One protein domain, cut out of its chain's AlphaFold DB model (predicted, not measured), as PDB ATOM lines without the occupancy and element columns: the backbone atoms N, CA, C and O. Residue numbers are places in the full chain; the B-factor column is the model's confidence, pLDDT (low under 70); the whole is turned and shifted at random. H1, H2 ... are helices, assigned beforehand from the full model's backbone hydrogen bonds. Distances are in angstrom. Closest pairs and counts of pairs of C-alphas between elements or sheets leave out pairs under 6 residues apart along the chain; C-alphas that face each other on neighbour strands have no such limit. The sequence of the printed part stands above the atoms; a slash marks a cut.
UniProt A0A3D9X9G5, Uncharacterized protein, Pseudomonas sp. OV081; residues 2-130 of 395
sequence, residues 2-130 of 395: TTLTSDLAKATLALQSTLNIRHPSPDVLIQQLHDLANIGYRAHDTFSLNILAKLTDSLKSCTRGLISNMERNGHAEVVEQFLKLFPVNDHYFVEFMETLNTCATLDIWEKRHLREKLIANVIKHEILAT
ATOM      1  N   THR A   2     -72.152 -11.101  -9.375       58.41
ATOM      2  CA  THR A   2     -72.945 -10.408 -10.421       58.41
ATOM      3  C   THR A   2     -74.460 -10.661 -10.364       58.41
ATOM      4  O   THR A   2     -75.231  -9.779 -10.731       58.41
ATOM      5  N   THR A   3     -74.905 -11.810  -9.847       78.00
ATOM      6  CA  THR A   3     -76.331 -12.177  -9.742       78.00
ATOM      7  C   THR A   3     -77.083 -11.372  -8.682       78.00
ATOM      8  O   THR A   3     -78.047 -10.701  -9.020       78.00
ATOM      9  N   LEU A   4     -76.581 -11.304  -7.444       80.62
ATOM     10  CA  LEU A   4     -77.244 -10.585  -6.339       80.62
ATOM     11  C   LEU A   4     -77.467  -9.087  -6.614       80.62
ATOM     12  O   LEU A   4     -78.458  -8.520  -6.171       80.62
ATOM     13  N   THR A   5     -76.565  -8.438  -7.357       85.06
ATOM     14  CA  THR A   5     -76.740  -7.019  -7.720       85.06
ATOM     15  C   THR A   5     -77.874  -6.843  -8.735       85.06
ATOM     16  O   THR A   5     -78.639  -5.886  -8.641       85.06
ATOM     17  N   SER A   6     -77.999  -7.767  -9.696       87.31
ATOM     18  CA  SER A   6     -79.109  -7.774 -10.655       87.31
ATOM     19  C   SER A   6     -80.431  -8.140  -9.979       87.31
ATOM     20  O   SER A   6     -81.443  -7.507 -10.267       87.31
ATOM     21  N   ASP A   7     -80.407  -9.101  -9.054       90.00
ATOM     22  CA  ASP A   7     -81.572  -9.520  -8.273       90.00
ATOM     23  C   ASP A   7     -82.102  -8.355  -7.427       90.00
ATOM     24  O   ASP A   7     -83.296  -8.070  -7.468       90.00
ATOM     25  N   LEU A   8     -81.212  -7.614  -6.748       89.69
ATOM     26  CA  LEU A   8     -81.578  -6.420  -5.980       89.69
ATOM     27  C   LEU A   8     -82.240  -5.362  -6.869       89.69
ATOM     28  O   LEU A   8     -83.318  -4.881  -6.544       89.69
ATOM     29  N   ALA A   9     -81.633  -5.027  -8.011       89.50
ATOM     30  CA  ALA A   9     -82.191  -4.024  -8.918       89.50
ATOM     31  C   ALA A   9     -83.582  -4.424  -9.441       89.50
ATOM     32  O   ALA A   9     -84.481  -3.586  -9.501       89.50
ATOM     33  N   LYS A  10     -83.777  -5.704  -9.786       92.81
ATOM     34  CA  LYS A  10     -85.074  -6.231 -10.237       92.81
ATOM     35  C   LYS A  10     -86.123  -6.182  -9.130       92.81
ATOM     36  O   LYS A  10     -87.231  -5.720  -9.388       92.81
ATOM     37  N   ALA A  11     -85.778  -6.619  -7.920       92.94
ATOM     38  CA  ALA A  11     -86.691  -6.619  -6.782       92.94
ATOM     39  C   ALA A  11     -87.100  -5.190  -6.383       92.94
ATOM     40  O   ALA A  11     -88.287  -4.918  -6.204       92.94
ATOM     41  N   THR A  12     -86.149  -4.249  -6.352       91.44
ATOM     42  CA  THR A  12     -86.427  -2.830  -6.078       91.44
ATOM     43  C   THR A  12     -87.362  -2.227  -7.126       91.44
ATOM     44  O   THR A  12     -88.358  -1.599  -6.771       91.44
ATOM     45  N   LEU A  13     -87.088  -2.442  -8.419       92.69
ATOM     46  CA  LEU A  13     -87.936  -1.923  -9.499       92.69
ATOM     47  C   LEU A  13     -89.343  -2.528  -9.475       92.69
ATOM     48  O   LEU A  13     -90.317  -1.814  -9.724       92.69
ATOM     49  N   ALA A  14     -89.464  -3.821  -9.168       93.12
ATOM     50  CA  ALA A  14     -90.755  -4.493  -9.050       93.12
ATOM     51  C   ALA A  14     -91.596  -3.892  -7.913       93.12
ATOM     52  O   ALA A  14     -92.761  -3.545  -8.135       93.12
ATOM     53  N   LEU A  15     -90.989  -3.681  -6.739       93.75
ATOM     54  CA  LEU A  15     -91.659  -3.056  -5.599       93.75
ATOM     55  C   LEU A  15     -92.100  -1.625  -5.915       93.75
ATOM     56  O   LEU A  15     -93.270  -1.288  -5.746       93.75
ATOM     57  N   GLN A  16     -91.199  -0.792  -6.440       92.69
ATOM     58  CA  GLN A  16     -91.521   0.592  -6.811       92.69
ATOM     59  C   GLN A  16     -92.650   0.670  -7.841       92.69
ATOM     60  O   GLN A  16     -93.557   1.489  -7.712       92.69
ATOM     61  N   SER A  17     -92.612  -0.196  -8.855       92.56
ATOM     62  CA  SER A  17     -93.653  -0.245  -9.885       92.56
ATOM     63  C   SER A  17     -95.009  -0.583  -9.274       92.56
ATOM     64  O   SER A  17     -95.998   0.075  -9.581       92.56
ATOM     65  N   THR A  18     -95.041  -1.554  -8.360       93.62
ATOM     66  CA  THR A  18     -96.267  -2.001  -7.690       93.62
ATOM     67  C   THR A  18     -96.810  -0.929  -6.739       93.62
ATOM     68  O   THR A  18     -98.003  -0.643  -6.772       93.62
ATOM     69  N   LEU A  19     -95.955  -0.250  -5.966       91.56
ATOM     70  CA  LEU A  19     -96.348   0.857  -5.074       91.56
ATOM     71  C   LEU A  19     -96.988   2.045  -5.818       91.56
ATOM     72  O   LEU A  19     -97.816   2.769  -5.253       91.56
ATOM     73  N   ASN A  20     -96.636   2.241  -7.091       89.00
ATOM     74  CA  ASN A  20     -97.183   3.305  -7.935       89.00
ATOM     75  C   ASN A  20     -98.532   2.955  -8.584       89.00
ATOM     76  O   ASN A  20     -99.216   3.855  -9.078       89.00
ATOM     77  N   ILE A  21     -98.951   1.685  -8.559       90.94
ATOM     78  CA  ILE A  21    -100.283   1.275  -9.021       90.94
ATOM     79  C   ILE A  21    -101.342   1.919  -8.117       90.94
ATOM     80  O   ILE A  21    -101.127   2.130  -6.925       90.94
ATOM     81  N   ARG A  22    -102.503   2.262  -8.691       83.81
ATOM     82  CA  ARG A  22    -103.587   2.922  -7.950       83.81
ATOM     83  C   ARG A  22    -104.142   2.036  -6.829       83.81
ATOM     84  O   ARG A  22    -104.291   2.532  -5.723       83.81
ATOM     85  N   HIS A  23    -104.361   0.753  -7.120       85.88
ATOM     86  CA  HIS A  23    -104.846  -0.271  -6.186       85.88
ATOM     87  C   HIS A  23    -103.999  -1.545  -6.322       85.88
ATOM     88  O   HIS A  23    -104.395  -2.482  -7.020       85.88
ATOM     89  N   PRO A  24    -102.776  -1.563  -5.772       91.50
ATOM     90  CA  PRO A  24    -101.947  -2.757  -5.807       91.50
ATOM     91  C   PRO A  24    -102.508  -3.831  -4.878       91.50
ATOM     92  O   PRO A  24    -103.128  -3.520  -3.869       91.50
ATOM     93  N   SER A  25    -102.252  -5.098  -5.195       93.38
ATOM     94  CA  SER A  25    -102.561  -6.198  -4.280       93.38
ATOM     95  C   SER A  25    -101.603  -6.168  -3.074       93.38
ATOM     96  O   SER A  25    -100.384  -6.169  -3.293       93.38
ATOM     97  N   PRO A  26    -102.115  -6.177  -1.825       91.69
ATOM     98  CA  PRO A  26    -101.291  -6.265  -0.618       91.69
ATOM     99  C   PRO A  26    -100.378  -7.493  -0.600       91.69
ATOM    100  O   PRO A  26     -99.194  -7.368  -0.294       91.69
ATOM    101  N   ASP A  27    -100.883  -8.654  -1.025       93.62
ATOM    102  CA  ASP A  27    -100.119  -9.907  -1.071       93.62
ATOM    103  C   ASP A  27     -98.891  -9.800  -1.983       93.62
ATOM    104  O   ASP A  27     -97.805 -10.274  -1.647       93.62
ATOM    105  N   VAL A  28     -99.040  -9.127  -3.130       94.69
ATOM    106  CA  VAL A  28     -97.933  -8.898  -4.068       94.69
ATOM    107  C   VAL A  28     -96.881  -7.978  -3.449       94.69
ATOM    108  O   VAL A  28     -95.687  -8.249  -3.572       94.69
ATOM    109  N   LEU A  29     -97.306  -6.915  -2.759       94.94
ATOM    110  CA  LEU A  29     -96.393  -6.010  -2.057       94.94
ATOM    111  C   LEU A  29     -95.648  -6.733  -0.928       94.94
ATOM    112  O   LEU A  29     -94.428  -6.609  -0.831       94.94
ATOM    113  N   ILE A  30     -96.348  -7.532  -0.118       95.19
ATOM    114  CA  ILE A  30     -95.754  -8.325   0.968       95.19
ATOM    115  C   ILE A  30     -94.734  -9.322   0.412       95.19
ATOM    116  O   ILE A  30     -93.615  -9.404   0.924       95.19
ATOM    117  N   GLN A  31     -95.064 -10.032  -0.668       95.12
ATOM    118  CA  GLN A  31     -94.126 -10.954  -1.308       95.12
ATOM    119  C   GLN A  31     -92.865 -10.226  -1.798       95.12
ATOM    120  O   GLN A  31     -91.751 -10.676  -1.531       95.12
ATOM    121  N   GLN A  32     -93.015  -9.069  -2.446       95.00
ATOM    122  CA  GLN A  32     -91.881  -8.276  -2.935       95.00
ATOM    123  C   GLN A  32     -91.006  -7.722  -1.796       95.00
ATOM    124  O   GLN A  32     -89.783  -7.642  -1.940       95.00
ATOM    125  N   LEU A  33     -91.601  -7.381  -0.647       93.88
ATOM    126  CA  LEU A  33     -90.860  -7.020   0.565       93.88
ATOM    127  C   LEU A  33     -90.031  -8.202   1.090       93.88
ATOM    128  O   LEU A  33     -88.857  -8.028   1.423       93.88
ATOM    129  N   HIS A  34     -90.600  -9.409   1.115       92.44
ATOM    130  CA  HIS A  34     -89.870 -10.618   1.497       92.44
ATOM    131  C   HIS A  34     -88.746 -10.966   0.517       92.44
ATOM    132  O   HIS A  34     -87.659 -11.347   0.951       92.44
ATOM    133  N   ASP A  35     -88.959 -10.788  -0.787       91.56
ATOM    134  CA  ASP A  35     -87.926 -11.014  -1.800       91.56
ATOM    135  C   ASP A  35     -86.726 -10.074  -1.590       91.56
ATOM    136  O   ASP A  35     -85.573 -10.518  -1.605       91.56
ATOM    137  N   LEU A  36     -86.981  -8.791  -1.302       91.31
ATOM    138  CA  LEU A  36     -85.937  -7.830  -0.933       91.31
ATOM    139  C   LEU A  36     -85.216  -8.219   0.365       91.31
ATOM    140  O   LEU A  36     -83.986  -8.152   0.424       91.31
ATOM    141  N   ALA A  37     -85.951  -8.665   1.387       85.50
ATOM    142  CA  ALA A  37     -85.366  -9.087   2.659       85.50
ATOM    143  C   ALA A  37     -84.459 -10.315   2.480       85.50
ATOM    144  O   ALA A  37     -83.339 -10.340   2.988       85.50
ATOM    145  N   ASN A  38     -84.886 -11.291   1.674       88.75
ATOM    146  CA  ASN A  38     -84.106 -12.481   1.333       88.75
ATOM    147  C   ASN A  38     -82.794 -12.137   0.616       88.75
ATOM    148  O   ASN A  38     -81.760 -12.757   0.876       88.75
ATOM    149  N   ILE A  39     -82.801 -11.133  -0.265       86.88
ATOM    150  CA  ILE A  39     -81.573 -10.621  -0.888       86.88
ATOM    151  C   ILE A  39     -80.658  -9.994   0.174       86.88
ATOM    152  O   ILE A  39     -79.453 -10.250   0.156       86.88
ATOM    153  N   GLY A  40     -81.221  -9.235   1.118       77.00
ATOM    154  CA  GLY A  40     -80.498  -8.678   2.264       77.00
ATOM    155  C   GLY A  40     -79.833  -9.743   3.137       77.00
ATOM    156  O   GLY A  40     -78.636  -9.641   3.401       77.00
ATOM    157  N   TYR A  41     -80.559 -10.803   3.508       80.81
ATOM    158  CA  TYR A  41     -80.008 -11.922   4.280       80.81
ATOM    159  C   TYR A  41     -78.858 -12.615   3.542       80.81
ATOM    160  O   TYR A  41     -77.772 -12.774   4.092       80.81
ATOM    161  N   ARG A  42     -79.024 -12.912   2.247       82.00
ATOM    162  CA  ARG A  42     -77.951 -13.508   1.428       82.00
ATOM    163  C   ARG A  42     -76.733 -12.589   1.297       82.00
ATOM    164  O   ARG A  42     -75.600 -13.068   1.257       82.00
ATOM    165  N   ALA A  43     -76.942 -11.276   1.196       71.50
ATOM    166  CA  ALA A  43     -75.859 -10.295   1.152       71.50
ATOM    167  C   ALA A  43     -75.108 -10.216   2.490       71.50
ATOM    168  O   ALA A  43     -73.883 -10.107   2.486       71.50
ATOM    169  N   HIS A  44     -75.826 -10.321   3.610       71.06
ATOM    170  CA  HIS A  44     -75.247 -10.400   4.948       71.06
ATOM    171  C   HIS A  44     -74.404 -11.672   5.122       71.06
ATOM    172  O   HIS A  44     -73.230 -11.572   5.469       71.06
ATOM    173  N   ASP A  45     -74.943 -12.844   4.777       73.69
ATOM    174  CA  ASP A  45     -74.245 -14.137   4.904       73.69
ATOM    175  C   ASP A  45     -72.980 -14.224   4.041       73.69
ATOM    176  O   ASP A  45     -72.037 -14.951   4.349       73.69
ATOM    177  N   THR A  46     -72.947 -13.462   2.946       75.94
ATOM    178  CA  THR A  46     -71.794 -13.373   2.041       75.94
ATOM    179  C   THR A  46     -70.896 -12.164   2.323       75.94
ATOM    180  O   THR A  46     -69.993 -11.889   1.531       75.94
ATOM    181  N   PHE A  47     -71.134 -11.435   3.423       70.81
ATOM    182  CA  PHE A  47     -70.406 -10.225   3.832       70.81
ATOM    183  C   PHE A  47     -70.278  -9.170   2.715       70.81
ATOM    184  O   PHE A  47     -69.282  -8.452   2.596       70.81
ATOM    185  N   SER A  48     -71.298  -9.057   1.860       72.31
ATOM    186  CA  SER A  48     -71.279  -8.172   0.698       72.31
ATOM    187  C   SER A  48     -71.733  -6.754   1.059       72.31
ATOM    188  O   SER A  48     -72.850  -6.334   0.750       72.31
ATOM    189  N   LEU A  49     -70.838  -5.987   1.688       73.38
ATOM    190  CA  LEU A  49     -71.105  -4.619   2.166       73.38
ATOM    191  C   LEU A  49     -71.655  -3.684   1.072       73.38
ATOM    192  O   LEU A  49     -72.574  -2.908   1.324       73.38
ATOM    193  N   ASN A  50     -71.166  -3.805  -0.166       75.44
ATOM    194  CA  ASN A  50     -71.646  -3.000  -1.297       75.44
ATOM    195  C   ASN A  50     -73.116  -3.278  -1.655       75.44
ATOM    196  O   ASN A  50     -73.814  -2.383  -2.127       75.44
ATOM    197  N   ILE A  51     -73.585  -4.514  -1.471       76.25
ATOM    198  CA  ILE A  51     -74.978  -4.886  -1.748       76.25
ATOM    199  C   ILE A  51     -75.875  -4.419  -0.603       76.25
ATOM    200  O   ILE A  51     -76.945  -3.879  -0.867       76.25
ATOM    201  N   LEU A  52     -75.411  -4.531   0.643       70.25
ATOM    202  CA  LEU A  52     -76.114  -3.994   1.810       70.25
ATOM    203  C   LEU A  52     -76.286  -2.468   1.720       70.25
ATOM    204  O   LEU A  52     -77.380  -1.967   1.953       70.25
ATOM    205  N   ALA A  53     -75.255  -1.732   1.287       71.00
ATOM    206  CA  ALA A  53     -75.356  -0.288   1.060       71.00
ATOM    207  C   ALA A  53     -76.409   0.062  -0.012       71.00
ATOM    208  O   ALA A  53     -77.268   0.914   0.210       71.00
ATOM    209  N   LYS A  54     -76.407  -0.650  -1.149       79.69
ATOM    210  CA  LYS A  54     -77.406  -0.461  -2.217       79.69
ATOM    211  C   LYS A  54     -78.824  -0.840  -1.790       79.69
ATOM    212  O   LYS A  54     -79.785  -0.234  -2.267       79.69
ATOM    213  N   LEU A  55     -78.965  -1.842  -0.923       79.06
ATOM    214  CA  LEU A  55     -80.250  -2.217  -0.342       79.06
ATOM    215  C   LEU A  55     -80.781  -1.077   0.531       79.06
ATOM    216  O   LEU A  55     -81.927  -0.682   0.355       79.06
ATOM    217  N   THR A  56     -79.945  -0.480   1.384       78.12
ATOM    218  CA  THR A  56     -80.324   0.687   2.195       78.12
ATOM    219  C   THR A  56     -80.830   1.846   1.335       78.12
ATOM    220  O   THR A  56     -81.878   2.416   1.633       78.12
ATOM    221  N   ASP A  57     -80.146   2.178   0.239       79.75
ATOM    222  CA  ASP A  57     -80.600   3.248  -0.661       79.75
ATOM    223  C   ASP A  57     -81.895   2.889  -1.407       79.75
ATOM    224  O   ASP A  57     -82.775   3.736  -1.577       79.75
ATOM    225  N   SER A  58     -82.056   1.617  -1.787       83.31
ATOM    226  CA  SER A  58     -83.302   1.109  -2.378       83.31
ATOM    227  C   SER A  58     -84.477   1.232  -1.407       83.31
ATOM    228  O   SER A  58     -85.556   1.679  -1.800       83.31
ATOM    229  N   LEU A  59     -84.259   0.891  -0.133       82.88
ATOM    230  CA  LEU A  59     -85.268   0.991   0.919       82.88
ATOM    231  C   LEU A  59     -85.709   2.438   1.117       82.88
ATOM    232  O   LEU A  59     -86.906   2.687   1.074       82.88
ATOM    233  N   LYS A  60     -84.778   3.400   1.196       78.62
ATOM    234  CA  LYS A  60     -85.114   4.836   1.285       78.62
ATOM    235  C   LYS A  60     -86.075   5.273   0.177       78.62
ATOM    236  O   LYS A  60     -87.038   5.987   0.439       78.62
ATOM    237  N   SER A  61     -85.826   4.840  -1.060       79.19
ATOM    238  CA  SER A  61     -86.689   5.185  -2.192       79.19
ATOM    239  C   SER A  61     -88.055   4.494  -2.136       79.19
ATOM    240  O   SER A  61     -89.033   5.071  -2.609       79.19
ATOM    241  N   CYS A  62     -88.138   3.285  -1.576       86.44
ATOM    242  CA  CYS A  62     -89.396   2.552  -1.429       86.44
ATOM    243  C   CYS A  62     -90.230   3.049  -0.240       86.44
ATOM    244  O   CYS A  62     -91.455   3.010  -0.322       86.44
ATOM    245  N   THR A  63     -89.602   3.566   0.825       85.88
ATOM    246  CA  THR A  63     -90.293   4.052   2.031       85.88
ATOM    247  C   THR A  63     -91.320   5.133   1.710       85.88
ATOM    248  O   THR A  63     -92.462   5.020   2.140       85.88
ATOM    249  N   ARG A  64     -90.981   6.134   0.884       85.31
ATOM    250  CA  ARG A  64     -91.971   7.145   0.457       85.31
ATOM    251  C   ARG A  64     -93.117   6.543  -0.347       85.31
ATOM    252  O   ARG A  64     -94.271   6.890  -0.130       85.31
ATOM    253  N   GLY A  65     -92.811   5.608  -1.247       88.12
ATOM    254  CA  GLY A  65     -93.834   4.899  -2.018       88.12
ATOM    255  C   GLY A  65     -94.798   4.114  -1.125       88.12
ATOM    256  O   GLY A  65     -95.996   4.101  -1.393       88.12
ATOM    257  N   LEU A  66     -94.291   3.514  -0.044       90.44
ATOM    258  CA  LEU A  66     -95.088   2.838   0.982       90.44
ATOM    259  C   LEU A  66     -95.964   3.815   1.763       90.44
ATOM    260  O   LEU A  66     -97.153   3.552   1.898       90.44
ATOM    261  N   ILE A  67     -95.419   4.954   2.202       88.62
ATOM    262  CA  ILE A  67     -96.182   6.013   2.885       88.62
ATOM    263  C   ILE A  67     -97.342   6.485   1.995       88.62
ATOM    264  O   ILE A  67     -98.500   6.444   2.405       88.62
ATOM    265  N   SER A  68     -97.063   6.829   0.734       89.12
ATOM    266  CA  SER A  68     -98.105   7.245  -0.212       89.12
ATOM    267  C   SER A  68     -99.074   6.116  -0.577       89.12
ATOM    268  O   SER A  68    -100.208   6.376  -0.977       89.12
ATOM    269  N   ASN A  69     -98.648   4.850  -0.540       89.81
ATOM    270  CA  ASN A  69     -99.543   3.718  -0.774       89.81
ATOM    271  C   ASN A  69    -100.499   3.513   0.404       89.81
ATOM    272  O   ASN A  69    -101.696   3.355   0.170       89.81
ATOM    273  N   MET A  70     -99.977   3.577   1.628       90.44
ATOM    274  CA  MET A  70    -100.741   3.524   2.869       90.44
ATOM    275  C   MET A  70    -101.792   4.631   2.900       90.44
ATOM    276  O   MET A  70    -102.961   4.341   3.108       90.44
ATOM    277  N   GLU A  71    -101.407   5.874   2.609       89.50
ATOM    278  CA  GLU A  71    -102.337   7.006   2.581       89.50
ATOM    279  C   GLU A  71    -103.492   6.783   1.589       89.50
ATOM    280  O   GLU A  71    -104.662   7.000   1.911       89.50
ATOM    281  N   ARG A  72    -103.175   6.287   0.385       90.12
ATOM    282  CA  ARG A  72    -104.153   6.087  -0.695       90.12
ATOM    283  C   ARG A  72    -105.046   4.860  -0.515       90.12
ATOM    284  O   ARG A  72    -106.193   4.910  -0.949       90.12
ATOM    285  N   ASN A  73    -104.520   3.763   0.031       89.75
ATOM    286  CA  ASN A  73    -105.178   2.451  -0.005       89.75
ATOM    287  C   ASN A  73    -105.424   1.815   1.370       89.75
ATOM    288  O   ASN A  73    -106.127   0.815   1.428       89.75
ATOM    289  N   GLY A  74    -104.871   2.354   2.460       86.06
ATOM    290  CA  GLY A  74    -105.113   1.838   3.811       86.06
ATOM    291  C   GLY A  74    -104.520   0.452   4.089       86.06
ATOM    292  O   GLY A  74    -104.971  -0.220   5.001       86.06
ATOM    293  N   HIS A  75    -103.523  -0.005   3.323       88.19
ATOM    294  CA  HIS A  75    -102.920  -1.333   3.507       88.19
ATOM    295  C   HIS A  75    -101.987  -1.379   4.729       88.19
ATOM    296  O   HIS A  75    -100.756  -1.328   4.597       88.19
ATOM    297  N   ALA A  76    -102.566  -1.447   5.926       86.56
ATOM    298  CA  ALA A  76    -101.826  -1.480   7.181       86.56
ATOM    299  C   ALA A  76    -100.869  -2.679   7.260       86.56
ATOM    300  O   ALA A  76     -99.708  -2.542   7.639       86.56
ATOM    301  N   GLU A  77    -101.313  -3.846   6.811       90.06
ATOM    302  CA  GLU A  77    -100.558  -5.093   6.810       90.06
ATOM    303  C   GLU A  77     -99.254  -5.006   6.001       90.06
ATOM    304  O   GLU A  77     -98.234  -5.574   6.398       90.06
ATOM    305  N   VAL A  78     -99.241  -4.246   4.900       92.12
ATOM    306  CA  VAL A  78     -98.040  -4.045   4.075       92.12
ATOM    307  C   VAL A  78     -97.011  -3.216   4.838       92.12
ATOM    308  O   VAL A  78     -95.819  -3.535   4.840       92.12
ATOM    309  N   VAL A  79     -97.473  -2.162   5.511       90.19
ATOM    310  CA  VAL A  79     -96.626  -1.313   6.349       90.19
ATOM    311  C   VAL A  79     -96.084  -2.096   7.536       90.19
ATOM    312  O   VAL A  79     -94.888  -2.035   7.807       90.19
ATOM    313  N   GLU A  80     -96.921  -2.876   8.218       88.12
ATOM    314  CA  GLU A  80     -96.475  -3.713   9.329       88.12
ATOM    315  C   GLU A  80     -95.370  -4.685   8.892       88.12
ATOM    316  O   GLU A  80     -94.343  -4.794   9.569       88.12
ATOM    317  N   GLN A  81     -95.528  -5.354   7.743       89.94
ATOM    318  CA  GLN A  81     -94.485  -6.244   7.225       89.94
ATOM    319  C   GLN A  81     -93.206  -5.490   6.868       89.94
ATOM    320  O   GLN A  81     -92.111  -5.965   7.177       89.94
ATOM    321  N   PHE A  82     -93.313  -4.294   6.287       90.31
ATOM    322  CA  PHE A  82     -92.146  -3.450   6.042       90.31
ATOM    323  C   PHE A  82     -91.394  -3.127   7.344       90.31
ATOM    324  O   PHE A  82     -90.187  -3.359   7.423       90.31
ATOM    325  N   LEU A  83     -92.105  -2.690   8.389       82.75
ATOM    326  CA  LEU A  83     -91.538  -2.369   9.706       82.75
ATOM    327  C   LEU A  83     -90.974  -3.595  10.437       82.75
ATOM    328  O   LEU A  83     -90.105  -3.471  11.300       82.75
ATOM    329  N   LYS A  84     -91.441  -4.801  10.109       80.81
ATOM    330  CA  LYS A  84     -90.876  -6.046  10.638       80.81
ATOM    331  C   LYS A  84     -89.548  -6.406   9.971       80.81
ATOM    332  O   LYS A  84     -88.654  -6.936  10.636       80.81
ATOM    333  N   LEU A  85     -89.443  -6.160   8.667       77.56
ATOM    334  CA  LEU A  85     -88.332  -6.616   7.834       77.56
ATOM    335  C   LEU A  85     -87.177  -5.613   7.765       77.56
ATOM    336  O   LEU A  85     -86.024  -6.036   7.679       77.56
ATOM    337  N   PHE A  86     -87.461  -4.309   7.810       81.12
ATOM    338  CA  PHE A  86     -86.477  -3.281   7.475       81.12
ATOM    339  C   PHE A  86     -86.391  -2.150   8.502       81.12
ATOM    340  O   PHE A  86     -87.414  -1.753   9.057       81.12
ATOM    341  N   PRO A  87     -85.191  -1.577   8.715       73.19
ATOM    342  CA  PRO A  87     -85.038  -0.331   9.456       73.19
ATOM    343  C   PRO A  87     -85.701   0.844   8.747       73.19
ATOM    344  O   PRO A  87     -85.441   1.093   7.567       73.19
ATOM    345  N   VAL A  88     -86.459   1.633   9.501       73.88
ATOM    346  CA  VAL A  88     -86.849   2.982   9.099       73.88
ATOM    347  C   VAL A  88     -85.735   3.947   9.475       73.88
ATOM    348  O   VAL A  88     -85.214   3.923  10.584       73.88
ATOM    349  N   ASN A  89     -85.350   4.791   8.523       68.75
ATOM    350  CA  ASN A  89     -84.412   5.878   8.770       68.75
ATOM    351  C   ASN A  89     -85.134   7.039   9.470       68.75
ATOM    352  O   ASN A  89     -86.242   7.388   9.059       68.75
ATOM    353  N   ASP A  90     -84.476   7.681  10.435       60.94
ATOM    354  CA  ASP A  90     -84.993   8.812  11.221       60.94
ATOM    355  C   ASP A  90     -85.609   9.925  10.357       60.94
ATOM    356  O   ASP A  90     -86.612  10.527  10.730       60.94
ATOM    357  N   HIS A  91     -85.065  10.168   9.157       65.38
ATOM    358  CA  HIS A  91     -85.612  11.157   8.226       65.38
ATOM    359  C   HIS A  91     -87.040  10.824   7.765       65.38
ATOM    360  O   HIS A  91     -87.867  11.722   7.631       65.38
ATOM    361  N   TYR A  92     -87.338   9.544   7.528       72.12
ATOM    362  CA  TYR A  92     -88.661   9.102   7.078       72.12
ATOM    363  C   TYR A  92     -89.623   8.855   8.227       72.12
ATOM    364  O   TYR A  92     -90.821   8.766   7.995       72.12
ATOM    365  N   PHE A  93     -89.121   8.746   9.453       70.75
ATOM    366  CA  PHE A  93     -89.947   8.511  10.623       70.75
ATOM    367  C   PHE A  93     -90.987   9.619  10.841       70.75
ATOM    368  O   PHE A  93     -92.167   9.322  11.019       70.75
ATOM    369  N   VAL A  94     -90.561  10.886  10.769       66.19
ATOM    370  CA  VAL A  94     -91.456  12.047  10.925       66.19
ATOM    371  C   VAL A  94     -92.544  12.033   9.849       66.19
ATOM    372  O   VAL A  94     -93.725  12.116  10.172       66.19
ATOM    373  N   GLU A  95     -92.152  11.817   8.590       77.25
ATOM    374  CA  GLU A  95     -93.067  11.714   7.442       77.25
ATOM    375  C   GLU A  95     -94.085  10.569   7.633       77.25
ATOM    376  O   GLU A  95     -95.282  10.725   7.382       77.25
ATOM    377  N   PHE A  96     -93.629   9.423   8.149       80.38
ATOM    378  CA  PHE A  96     -94.472   8.263   8.438       80.38
ATOM    379  C   PHE A  96     -95.504   8.565   9.529       80.38
ATOM    380  O   PHE A  96     -96.679   8.229   9.393       80.38
ATOM    381  N   MET A  97     -95.068   9.221  10.604       71.31
ATOM    382  CA  MET A  97     -95.912   9.591  11.736       71.31
ATOM    383  C   MET A  97     -96.962  10.638  11.371       71.31
ATOM    384  O   MET A  97     -98.127  10.480  11.733       71.31
ATOM    385  N   GLU A  98     -96.572  11.684  10.641       74.19
ATOM    386  CA  GLU A  98     -97.504  12.697  10.139       74.19
ATOM    387  C   GLU A  98     -98.577  12.054   9.264       74.19
ATOM    388  O   GLU A  98     -99.768  12.275   9.488       74.19
ATOM    389  N   THR A  99     -98.165  11.179   8.344       82.12
ATOM    390  CA  THR A  99     -99.094  10.474   7.458       82.12
ATOM    391  C   THR A  99    -100.011   9.534   8.237       82.12
ATOM    392  O   THR A  99    -101.213   9.540   8.006       82.12
ATOM    393  N   LEU A 100     -99.505   8.760   9.206       78.88
ATOM    394  CA  LEU A 100    -100.344   7.900  10.055       78.88
ATOM    395  C   LEU A 100    -101.435   8.696  10.791       78.88
ATOM    396  O   LEU A 100    -102.563   8.220  10.927       78.88
ATOM    397  N   ASN A 101    -101.123   9.914  11.236       70.06
ATOM    398  CA  ASN A 101    -102.070  10.758  11.966       70.06
ATOM    399  C   ASN A 101    -103.200  11.254  11.062       70.06
ATOM    400  O   ASN A 101    -104.371  11.217  11.450       70.06
ATOM    401  N   THR A 102    -102.851  11.696   9.856       76.56
ATOM    402  CA  THR A 102    -103.779  12.340   8.916       76.56
ATOM    403  C   THR A 102    -104.469  11.359   7.969       76.56
ATOM    404  O   THR A 102    -105.502  11.701   7.399       76.56
ATOM    405  N   CYS A 103    -103.953  10.134   7.832       80.50
ATOM    406  CA  CYS A 103    -104.450   9.127   6.898       80.50
ATOM    407  C   CYS A 103    -105.934   8.817   7.138       80.50
ATOM    408  O   CYS A 103    -106.305   8.284   8.177       80.50
ATOM    409  N   ALA A 104    -106.811   9.135   6.188       83.19
ATOM    410  CA  ALA A 104    -108.251   8.910   6.348       83.19
ATOM    411  C   ALA A 104    -108.682   7.462   6.056       83.19
ATOM    412  O   ALA A 104    -109.794   7.078   6.409       83.19
ATOM    413  N   THR A 105    -107.831   6.680   5.387       87.44
ATOM    414  CA  THR A 105    -108.142   5.314   4.940       87.44
ATOM    415  C   THR A 105    -107.887   4.255   6.008       87.44
ATOM    416  O   THR A 105    -108.431   3.164   5.890       87.44
ATOM    417  N   LEU A 106    -107.111   4.587   7.044       81.12
ATOM    418  CA  LEU A 106    -106.859   3.725   8.196       81.12
ATOM    419  C   LEU A 106    -107.834   4.026   9.332       81.12
ATOM    420  O   LEU A 106    -108.100   5.195   9.642       81.12
ATOM    421  N   ASP A 107    -108.298   2.980  10.006       79.38
ATOM    422  CA  ASP A 107    -109.081   3.137  11.223       79.38
ATOM    423  C   ASP A 107    -108.206   3.511  12.440       79.38
ATOM    424  O   ASP A 107    -106.972   3.565  12.391       79.38
ATOM    425  N   ILE A 108    -108.852   3.837  13.564       70.12
ATOM    426  CA  ILE A 108    -108.160   4.271  14.789       70.12
ATOM    427  C   ILE A 108    -107.245   3.166  15.338       70.12
ATOM    428  O   ILE A 108    -106.172   3.463  15.870       70.12
ATOM    429  N   TRP A 109    -107.658   1.903  15.226       74.50
ATOM    430  CA  TRP A 109    -106.903   0.763  15.723       74.50
ATOM    431  C   TRP A 109    -105.680   0.481  14.843       74.50
ATOM    432  O   TRP A 109    -104.582   0.315  15.369       74.50
ATOM    433  N   GLU A 110    -105.821   0.524  13.519       77.56
ATOM    434  CA  GLU A 110    -104.729   0.322  12.564       77.56
ATOM    435  C   GLU A 110    -103.667   1.412  12.689       77.56
ATOM    436  O   GLU A 110    -102.477   1.115  12.816       77.56
ATOM    437  N   LYS A 111    -104.084   2.686  12.742       71.81
ATOM    438  CA  LYS A 111    -103.169   3.817  12.980       71.81
ATOM    439  C   LYS A 111    -102.346   3.611  14.238       71.81
ATOM    440  O   LYS A 111    -101.144   3.870  14.260       71.81
ATOM    441  N   ARG A 112    -103.012   3.156  15.295       66.69
ATOM    442  CA  ARG A 112    -102.400   2.907  16.590       66.69
ATOM    443  C   ARG A 112    -101.409   1.747  16.532       66.69
ATOM    444  O   ARG A 112    -100.270   1.913  16.958       66.69
ATOM    445  N   HIS A 113    -101.814   0.609  15.979       72.81
ATOM    446  CA  HIS A 113    -100.967  -0.576  15.853       72.81
ATOM    447  C   HIS A 113     -99.714  -0.284  15.020       72.81
ATOM    448  O   HIS A 113     -98.597  -0.565  15.450       72.81
ATOM    449  N   LEU A 114     -99.861   0.379  13.869       76.94
ATOM    450  CA  LEU A 114     -98.722   0.765  13.029       76.94
ATOM    451  C   LEU A 114     -97.797   1.768  13.709       76.94
ATOM    452  O   LEU A 114     -96.576   1.647  13.591       76.94
ATOM    453  N   ARG A 115     -98.360   2.722  14.457       72.19
ATOM    454  CA  ARG A 115     -97.582   3.656  15.274       72.19
ATOM    455  C   ARG A 115     -96.719   2.890  16.281       72.19
ATOM    456  O   ARG A 115     -95.514   3.117  16.328       72.19
ATOM    457  N   GLU A 116     -97.287   1.942  17.025       66.19
ATOM    458  CA  GLU A 116     -96.543   1.107  17.983       66.19
ATOM    459  C   GLU A 116     -95.412   0.305  17.310       66.19
ATOM    460  O   GLU A 116     -94.301   0.228  17.844       66.19
ATOM    461  N   LYS A 117     -95.652  -0.251  16.113       73.00
ATOM    462  CA  LYS A 117     -94.632  -0.988  15.342       73.00
ATOM    463  C   LYS A 117     -93.512  -0.094  14.821       73.00
ATOM    464  O   LYS A 117     -92.352  -0.502  14.852       73.00
ATOM    465  N   LEU A 118     -93.839   1.109  14.356       73.62
ATOM    466  CA  LEU A 118     -92.867   2.065  13.827       73.62
ATOM    467  C   LEU A 118     -91.901   2.527  14.926       73.62
ATOM    468  O   LEU A 118     -90.696   2.607  14.706       73.62
ATOM    469  N   ILE A 119     -92.422   2.747  16.131       63.69
ATOM    470  CA  ILE A 119     -91.633   3.110  17.314       63.69
ATOM    471  C   ILE A 119     -90.676   1.988  17.692       63.69
ATOM    472  O   ILE A 119     -89.474   2.211  17.837       63.69
ATOM    473  N   ALA A 120     -91.202   0.767  17.813       64.94
ATOM    474  CA  ALA A 120     -90.386  -0.398  18.121       64.94
ATOM    475  C   ALA A 120     -89.282  -0.607  17.070       64.94
ATOM    476  O   ALA A 120     -88.170  -1.010  17.415       64.94
ATOM    477  N   ASN A 121     -89.571  -0.302  15.800       73.31
ATOM    478  CA  ASN A 121     -88.601  -0.348  14.714       73.31
ATOM    479  C   ASN A 121     -87.475   0.686  14.893       73.31
ATOM    480  O   ASN A 121     -86.309   0.291  14.918       73.31
ATOM    481  N   VAL A 122     -87.797   1.972  15.074       63.84
ATOM    482  CA  VAL A 122     -86.783   3.033  15.235       63.84
ATOM    483  C   VAL A 122     -85.915   2.790  16.462       63.84
ATOM    484  O   VAL A 122     -84.693   2.783  16.337       63.84
ATOM    485  N   ILE A 123     -86.516   2.466  17.614       56.31
ATOM    486  CA  ILE A 123     -85.765   2.143  18.839       56.31
ATOM    487  C   ILE A 123     -84.793   0.990  18.573       56.31
ATOM    488  O   ILE A 123     -83.602   1.098  18.852       56.31
ATOM    489  N   LYS A 124     -85.273  -0.109  17.978       58.91
ATOM    490  CA  LYS A 124     -84.426  -1.266  17.657       58.91
ATOM    491  C   LYS A 124     -83.239  -0.886  16.765       58.91
ATOM    492  O   LYS A 124     -82.163  -1.455  16.929       58.91
ATOM    493  N   HIS A 125     -83.424   0.022  15.811       57.22
ATOM    494  CA  HIS A 125     -82.423   0.319  14.791       57.22
ATOM    495  C   HIS A 125     -81.464   1.460  15.142       57.22
ATOM    496  O   HIS A 125     -80.289   1.339  14.791       57.22
ATOM    497  N   GLU A 126     -81.895   2.478  15.894       50.91
ATOM    498  CA  GLU A 126     -80.980   3.434  16.537       50.91
ATOM    499  C   GLU A 126     -79.945   2.679  17.383       50.91
ATOM    500  O   GLU A 126     -78.747   2.921  17.258       50.91
ATOM    501  N   ILE A 127     -80.394   1.689  18.164       42.75
ATOM    502  CA  ILE A 127     -79.522   0.928  19.069       42.75
ATOM    503  C   ILE A 127     -78.515   0.042  18.308       42.75
ATOM    504  O   ILE A 127     -77.368  -0.114  18.728       42.75
ATOM    505  N   LEU A 128     -78.904  -0.518  17.158       39.28
ATOM    506  CA  LEU A 128     -78.008  -1.329  16.319       39.28
ATOM    507  C   LEU A 128     -76.978  -0.487  15.549       39.28
ATOM    508  O   LEU A 128     -75.889  -0.976  15.261       39.28
ATOM    509  N   ALA A 129     -77.294   0.764  15.205       42.38
ATOM    510  CA  ALA A 129     -76.347   1.665  14.548       42.38
ATOM    511  C   ALA A 129     -75.218   2.120  15.495       42.38
ATOM    512  O   ALA A 129     -74.116   2.439  15.048       42.38
ATOM    513  N   THR A 130     -75.470   2.108  16.807       41.00
ATOM    514  CA  THR A 130     -74.566   2.610  17.852       41.00
ATOM    515  C   THR A 130     -73.657   1.556  18.485       41.00
ATOM    516  O   THR A 130     -72.881   1.888  19.377       41.00
TER     517      THR A 130
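Overview. This is residues 2 to 130 of the 395 residues of an uncharacterized protein of Pseudomonas sp. OV081 (UniProt A0A3D9X9G5). Six helices make a flat slab two layers thick, with H1, H3 and H5 side by side in one layer and H2, H4 and H6 in the other. Helices within a layer run the same way, and the two layers run opposite ways. This is an up-and-down bundle, each helix running against the one before it. The printed part has 129 residues with six named helices, H1 to H6 in chain order, and no named strand; the class is all helix. It is compact, with a radius of gyration of the C-alphas of 14.4 A and spans of 44 by 35 by 19 A.

Arrangement. H3, residues 49 to 73, is the hub, with a kink of 30 degrees near residue 62. It touches H1, residues 2 to 19, the same way at a shallow tilt of 11 degrees; the closest C-alphas, Leu 19 and Gly 65, are 5.7 A apart. With residues 63 to 71 alone it touches H5, residues 90 to 102, at Ile 67 and Phe 96, the closest C-alphas, 6.2 A apart. H2, residues 26 to 45, touches H4, residues 76 to 85, the same way at 4 degrees, a shallow tilt; the closest C-alphas, Ile 30 and Val 78, are 5.8 A apart. H4 touches H6, residues 108 to 129, with the C-alphas of Leu 83 and Asn 121 closest at 6.1 A. H3 and H6 are apart. Every O i to N i+4 pair is within hydrogen-bond range in H2, H4 and H6; H1 has 13 of 14, H3 19 of 21 and H5 7 of 9.

Along the chain. H3 is 34.9 A long, H6 31.9 A, H2 28.7 A and H1 26.5 A. C-alpha 2 begins H1 at (-72.945, -10.408, -10.421), and C-alpha 129 ends H6 at (-76.347, 1.665, 14.548).

Size, cuts and confidence. The C-alphas farthest apart, Thr 2 and Ile 108, are 45.7 A apart. The printed part has no cut, and no link is long. Mean pLDDT of the printed part is 79.9; residues 122 to 130 are among those under 70.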